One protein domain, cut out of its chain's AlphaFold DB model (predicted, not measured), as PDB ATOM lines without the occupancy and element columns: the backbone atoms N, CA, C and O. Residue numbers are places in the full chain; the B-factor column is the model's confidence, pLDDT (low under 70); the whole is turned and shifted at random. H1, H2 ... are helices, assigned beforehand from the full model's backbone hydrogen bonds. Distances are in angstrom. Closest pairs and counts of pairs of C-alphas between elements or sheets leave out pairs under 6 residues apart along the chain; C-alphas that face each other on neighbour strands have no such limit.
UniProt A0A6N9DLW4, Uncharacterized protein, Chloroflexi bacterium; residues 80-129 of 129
ATOM      1  N   ASP A  80      -0.398 167.726  72.508       95.94
ATOM      2  CA  ASP A  80      -1.664 167.053  72.215       95.94
ATOM      3  C   ASP A  80      -2.037 167.010  70.716       95.94
ATOM      4  O   ASP A  80      -2.242 165.903  70.222       95.94
ATOM      5  N   PRO A  81      -2.004 168.111  69.927       95.56
ATOM      6  CA  PRO A  81      -2.362 168.042  68.506       95.56
ATOM      7  C   PRO A  81      -1.466 167.101  67.691       95.56
ATOM      8  O   PRO A  81      -1.944 166.415  66.794       95.56
ATOM      9  N   ILE A  82      -0.172 167.031  68.019       95.44
ATOM     10  CA  ILE A  82       0.761 166.108  67.362       95.44
ATOM     11  C   ILE A  82       0.396 164.668  67.728       95.44
ATOM     12  O   ILE A  82       0.366 163.809  66.852       95.44
ATOM     13  N   GLY A  83       0.060 164.416  68.995       95.19
ATOM     14  CA  GLY A  83      -0.448 163.118  69.436       95.19
ATOM     15  C   GLY A  83      -1.743 162.724  68.722       95.19
ATOM     16  O   GLY A  83      -1.878 161.580  68.300       95.19
ATOM     17  N   GLN A  84      -2.664 163.670  68.511       97.06
ATOM     18  CA  GLN A  84      -3.909 163.417  67.780       97.06
ATOM     19  C   GLN A  84      -3.661 163.078  66.308       97.06
ATOM     20  O   GLN A  84      -4.307 162.178  65.772       97.06
ATOM     21  N   ALA A  85      -2.737 163.789  65.657       95.44
ATOM     22  CA  ALA A  85      -2.354 163.520  64.276       95.44
ATOM     23  C   ALA A  85      -1.694 162.141  64.152       95.44
ATOM     24  O   ALA A  85      -2.140 161.296  63.380       95.44
ATOM     25  N   MET A  86      -0.662 161.897  64.962       94.88
ATOM     26  CA  MET A  86       0.135 160.670  64.928       94.88
ATOM     27  C   MET A  86      -0.662 159.433  65.357       94.88
ATOM     28  O   MET A  86      -0.425 158.348  64.839       94.88
ATOM     29  N   GLY A  87      -1.603 159.590  66.290       93.19
ATOM     30  CA  GLY A  87      -2.478 158.518  66.765       93.19
ATOM     31  C   GLY A  87      -3.673 158.224  65.854       93.19
ATOM     32  O   GLY A  87      -4.489 157.377  66.201       93.19
ATOM     33  N   GLY A  88      -3.819 158.931  64.725       94.69
ATOM     34  CA  GLY A  88      -4.907 158.727  63.761       94.69
ATOM     35  C   GLY A  88      -6.253 159.347  64.155       94.69
ATOM     36  O   GLY A  88      -7.215 159.271  63.392       94.69
ATOM     37  N   LEU A  89      -6.345 160.022  65.304       95.31
ATOM     38  CA  LEU A  89      -7.596 160.638  65.750       95.31
ATOM     39  C   LEU A  89      -8.068 161.727  64.781       95.31
ATOM     40  O   LEU A  89      -9.250 161.786  64.447       95.31
ATOM     41  N   MET A  90      -7.143 162.559  64.293       95.62
ATOM     42  CA  MET A  90      -7.486 163.598  63.319       95.62
ATOM     43  C   MET A  90      -8.041 162.997  62.025       95.62
ATOM     44  O   MET A  90      -9.021 163.515  61.508       95.62
ATOM     45  N   SER A  91      -7.489 161.883  61.524       94.12
ATOM     46  CA  SER A  91      -8.002 161.256  60.290       94.12
ATOM     47  C   SER A  91      -9.438 160.742  60.407       94.12
ATOM     48  O   SER A  91     -10.094 160.545  59.393       94.12
ATOM     49  N   LEU A  92      -9.931 160.548  61.633       93.25
ATOM     50  CA  LEU A  92     -11.302 160.125  61.919       93.25
ATOM     51  C   LEU A  92     -12.221 161.296  62.296       93.25
ATOM     52  O   LEU A  92     -13.399 161.085  62.570       93.25
ATOM     53  N   THR A  93     -11.693 162.520  62.348       93.62
ATOM     54  CA  THR A  93     -12.404 163.694  62.854       93.62
ATOM     55  C   THR A  93     -12.464 164.775  61.778       93.62
ATOM     56  O   THR A  93     -11.436 165.279  61.328       93.62
ATOM     57  N   GLY A  94     -13.675 165.178  61.392       91.25
ATOM     58  CA  GLY A  94     -13.904 166.213  60.383       91.25
ATOM     59  C   GLY A  94     -15.042 165.857  59.436       91.25
ATOM     60  O   GLY A  94     -15.913 165.056  59.770       91.25
ATOM     61  N   TYR A  95     -15.022 166.465  58.256       92.25
ATOM     62  CA  TYR A  95     -15.985 166.230  57.181       92.25
ATOM     63  C   TYR A  95     -15.228 165.688  55.967       92.25
ATOM     64  O   TYR A  95     -14.111 166.134  55.725       92.25
ATOM     65  N   GLY A  96     -15.811 164.739  55.225       87.25
ATOM     66  CA  GLY A  96     -15.087 163.920  54.237       87.25
ATOM     67  C   GLY A  96     -14.264 164.695  53.202       87.25
ATOM     68  O   GLY A  96     -13.135 164.312  52.921       87.25
ATOM     69  N   ASP A  97     -14.793 165.812  52.699       91.69
ATOM     70  CA  ASP A  97     -14.130 166.624  51.667       91.69
ATOM     71  C   ASP A  97     -13.238 167.744  52.237       91.69
ATOM     72  O   ASP A  97     -12.703 168.565  51.491       91.69
ATOM     73  N   LEU A  98     -13.085 167.817  53.563       94.06
ATOM     74  CA  LEU A  98     -12.290 168.836  54.246       94.06
ATOM     75  C   LEU A  98     -11.050 168.223  54.911       94.06
ATOM     76  O   LEU A  98     -11.044 167.041  55.258       94.06
ATOM     77  N   PRO A  99      -9.989 169.020  55.140       93.94
ATOM     78  CA  PRO A  99      -8.827 168.546  55.878       93.94
ATOM     79  C   PRO A  99      -9.191 168.000  57.272       93.94
ATOM     80  O   PRO A  99     -10.097 168.543  57.918       93.94
ATOM     81  N   PRO A 100      -8.451 166.993  57.777       94.50
ATOM     82  CA  PRO A 100      -8.584 166.494  59.142       94.50
ATOM     83  C   PRO A 100      -8.552 167.615  60.181       94.50
ATOM     84  O   PRO A 100      -7.704 168.510  60.114       94.50
ATOM     85  N   ILE A 101      -9.431 167.542  61.180       95.06
ATOM     86  CA  ILE A 101      -9.461 168.508  62.283       95.06
ATOM     87  C   ILE A 101      -9.123 167.828  63.608       95.06
ATOM     88  O   ILE A 101      -9.394 166.651  63.827       95.06
ATOM     89  N   LYS A 102      -8.534 168.587  64.532       94.50
ATOM     90  CA  LYS A 102      -8.343 168.131  65.913       94.50
ATOM     91  C   LYS A 102      -9.651 168.169  66.696       94.50
ATOM     92  O   LYS A 102     -10.528 168.990  66.421       94.50
ATOM     93  N   THR A 103      -9.725 167.392  67.769       94.19
ATOM     94  CA  THR A 103     -10.780 167.557  68.769       94.19
ATOM     95  C   THR A 103     -10.661 168.905  69.483       94.19
ATOM     96  O   THR A 103      -9.595 169.533  69.573       94.19
ATOM     97  N   TYR A 104     -11.790 169.368  70.021       90.12
ATOM     98  CA  TYR A 104     -11.857 170.661  70.699       90.12
ATOM     99  C   TYR A 104     -11.014 170.696  71.982       90.12
ATOM    100  O   TYR A 104     -10.252 171.637  72.203       90.12
ATOM    101  N   PHE A 105     -11.108 169.649  72.802       90.56
ATOM    102  CA  PHE A 105     -10.392 169.524  74.071       90.56
ATOM    103  C   PHE A 105      -9.158 168.610  73.929       90.56
ATOM    104  O   PHE A 105      -9.139 167.778  73.015       90.56
ATOM    105  N   PRO A 106      -8.146 168.740  74.814       92.94
ATOM    106  CA  PRO A 106      -6.894 167.987  74.720       92.94
ATOM    107  C   PRO A 106      -7.090 166.536  75.183       92.94
ATOM    108  O   PRO A 106      -6.860 166.182  76.343       92.94
ATOM    109  N   LEU A 107      -7.633 165.707  74.293       94.56
ATOM    110  CA  LEU A 107      -8.002 164.328  74.594       94.56
ATOM    111  C   LEU A 107      -6.770 163.454  74.869       94.56
ATOM    112  O   LEU A 107      -6.815 162.617  75.769       94.56
ATOM    113  N   ILE A 108      -5.667 163.663  74.151       96.31
ATOM    114  CA  ILE A 108      -4.446 162.867  74.310       96.31
ATOM    115  C   ILE A 108      -3.805 163.155  75.661       96.31
ATOM    116  O   ILE A 108      -3.422 162.212  76.354       96.31
ATOM    117  N   ASP A 109      -3.771 164.416  76.100       95.62
ATOM    118  CA  ASP A 109      -3.268 164.762  77.437       95.62
ATOM    119  C   ASP A 109      -4.095 164.077  78.541       95.62
ATOM    120  O   ASP A 109      -3.543 163.542  79.508       95.62
ATOM    121  N   ARG A 110      -5.428 164.038  78.389       94.38
ATOM    122  CA  ARG A 110      -6.350 163.395  79.347       94.38
ATOM    123  C   ARG A 110      -6.148 161.884  79.405       94.38
ATOM    124  O   ARG A 110      -6.035 161.326  80.496       94.38
ATOM    125  N   ILE A 111      -6.093 161.229  78.246       95.94
ATOM    126  CA  ILE A 111      -5.882 159.781  78.148       95.94
ATOM    127  C   ILE A 111      -4.502 159.414  78.699       95.94
ATOM    128  O   ILE A 111      -4.383 158.443  79.445       95.94
ATOM    129  N   THR A 112      -3.476 160.210  78.398       97.06
ATOM    130  CA  THR A 112      -2.117 160.005  78.914       97.06
ATOM    131  C   THR A 112      -2.087 160.103  80.437       97.06
ATOM    132  O   THR A 112      -1.516 159.235  81.094       97.06
ATOM    133  N   ALA A 113      -2.753 161.103  81.024       96.62
ATOM    134  CA  ALA A 113      -2.855 161.236  82.477       96.62
ATOM    135  C   ALA A 113      -3.591 160.050  83.127       96.62
ATOM    136  O   ALA A 113      -3.175 159.579  84.184       96.62
ATOM    137  N   LEU A 114      -4.651 159.538  82.487       97.75
ATOM    138  CA  LEU A 114      -5.362 158.347  82.956       97.75
ATOM    139  C   LEU A 114      -4.454 157.109  82.946       97.75
ATOM    140  O   LEU A 114      -4.380 156.407  83.948       97.75
ATOM    141  N   HIS A 115      -3.714 156.873  81.859       98.06
ATOM    142  CA  HIS A 115      -2.777 155.748  81.773       98.06
ATOM    143  C   HIS A 115      -1.620 155.882  82.768       98.06
ATOM    144  O   HIS A 115      -1.243 154.899  83.402       98.06
ATOM    145  N   ALA A 116      -1.099 157.096  82.970       98.38
ATOM    146  CA  ALA A 116      -0.090 157.364  83.990       98.38
ATOM    147  C   ALA A 116      -0.620 157.058  85.403       98.38
ATOM    148  O   ALA A 116       0.092 156.458  86.201       98.38
ATOM    149  N   CYS A 117      -1.875 157.414  85.698       98.38
ATOM    150  CA  CYS A 117      -2.536 157.083  86.961       98.38
ATOM    151  C   CYS A 117      -2.703 155.567  87.141       98.38
ATOM    152  O   CYS A 117      -2.354 155.033  88.189       98.38
ATOM    153  N   ILE A 118      -3.170 154.857  86.109       98.69
ATOM    154  CA  ILE A 118      -3.310 153.394  86.142       98.69
ATOM    155  C   ILE A 118      -1.952 152.731  86.409       98.69
ATOM    156  O   ILE A 118      -1.853 151.886  87.294       98.69
ATOM    157  N   GLY A 119      -0.895 153.158  85.709       98.50
ATOM    158  CA  GLY A 119       0.465 152.670  85.943       98.50
ATOM    159  C   GLY A 119       0.972 152.972  87.356       98.50
ATOM    160  O   GLY A 119       1.577 152.107  87.983       98.50
ATOM    161  N   ALA A 120       0.672 154.163  87.889       98.56
ATOM    162  CA  ALA A 120       0.996 154.539  89.265       98.56
ATOM    163  C   ALA A 120       0.362 153.589  90.286       98.56
ATOM    164  O   ALA A 120       1.040 153.089  91.178       98.56
ATOM    165  N   LEU A 121      -0.944 153.346  90.143       98.50
ATOM    166  CA  LEU A 121      -1.715 152.496  91.045       98.50
ATOM    167  C   LEU A 121      -1.283 151.033  90.942       98.50
ATOM    168  O   LEU A 121      -1.162 150.366  91.964       98.50
ATOM    169  N   ALA A 122      -0.996 150.546  89.731       98.62
ATOM    170  CA  ALA A 122      -0.466 149.202  89.526       98.62
ATOM    171  C   ALA A 122       0.911 149.028  90.188       98.62
ATOM    172  O   ALA A 122       1.127 148.044  90.887       98.62
ATOM    173  N   ALA A 123       1.815 150.001  90.038       98.56
ATOM    174  CA  ALA A 123       3.127 149.968  90.683       98.56
ATOM    175  C   ALA A 123       3.031 150.071  92.215       98.56
ATOM    176  O   ALA A 123       3.773 149.396  92.926       98.56
ATOM    177  N   LEU A 124       2.104 150.885  92.732       98.12
ATOM    178  CA  LEU A 124       1.812 150.935  94.166       98.12
ATOM    179  C   LEU A 124       1.314 149.584  94.671       98.12
ATOM    180  O   LEU A 124       1.780 149.129  95.709       98.12
ATOM    181  N   ARG A 125       0.412 148.942  93.922       98.19
ATOM    182  CA  ARG A 125      -0.122 147.631  94.274       98.19
ATOM    183  C   ARG A 125       0.962 146.559  94.284       98.19
ATOM    184  O   ARG A 125       1.021 145.796  95.235       98.19
ATOM    185  N   GLU A 126       1.818 146.525  93.268       98.00
ATOM    186  CA  GLU A 126       2.938 145.578  93.199       98.00
ATOM    187  C   GLU A 126       3.886 145.731  94.392       98.00
ATOM    188  O   GLU A 126       4.366 144.751  94.938       98.00
ATOM    189  N   ARG A 127       4.115 146.965  94.852       96.25
ATOM    190  CA  ARG A 127       4.970 147.251  96.011       96.25
ATOM    191  C   ARG A 127       4.400 146.739  97.346       96.25
ATOM    192  O   ARG A 127       5.146 146.664  98.321       96.25
ATOM    193  N   GLU A 128       3.094 146.487  97.425       93.69
ATOM    194  CA  GLU A 128       2.425 145.961  98.627       93.69
ATOM    195  C   GLU A 128       2.416 144.432  98.705       93.69
ATOM    196  O   GLU A 128       2.143 143.895  99.781       93.69
ATOM    197  N   ILE A 129       2.628 143.755  97.575       91.81
ATOM    198  CA  ILE A 129       2.641 142.292  97.460       91.81
ATOM    199  C   ILE A 129       4.025 141.773  97.859       91.81
ATOM    200  O   ILE A 129       4.058 140.738  98.564       91.81
TER     201      ILE A 129
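What this domain is: This is residues 80 to 129 of the 129 residues of an uncharacterized protein of Chloroflexi bacterium (UniProt A0A6N9DLW4). A short helix, H1, and a long looped link make a small body, from which most of a long straight helix, H2, sticks out: residues 113 to 129 stand free, of which 113 to 128 belong to H2. H1 and H2 meet near their ends, at Asp 80 and Ile 108, in an L-shaped corner. The printed part has 50 residues, with two named helices in the order H1, H2, no named strand, and the class all helix. It is an extended rod, with a radius of gyration of the C-alphas of 15.8 A and spans of 54 by 15 by 14 A.

How they stand to each other: H1, residues 80 to 86, and H2, residues 107 to 128, touch, H2 with residues 107 to 109 alone. Their closest C-alphas, of Asp 80 and Ile 108, are 5.4 A apart. Their lines are about perpendicular, at 86 degrees. In both helices every O i to N i+4 pair is within hydrogen-bond range.

Where its parts are: H1 begins at C-alpha 80, (-1.664, 167.053, 72.215). H2 measures 32.0 A from first to last C-alpha and ends at C-alpha 128, (2.425, 145.961, 98.627).

The domain as a whole: The C-alphas farthest apart, of Asp 97 and Ile 129, are 54.5 A apart. The link from H1 to H2, residues 87 to 106, is long. The printed part has no cut, and no printed residue is under 70 in pLDDT.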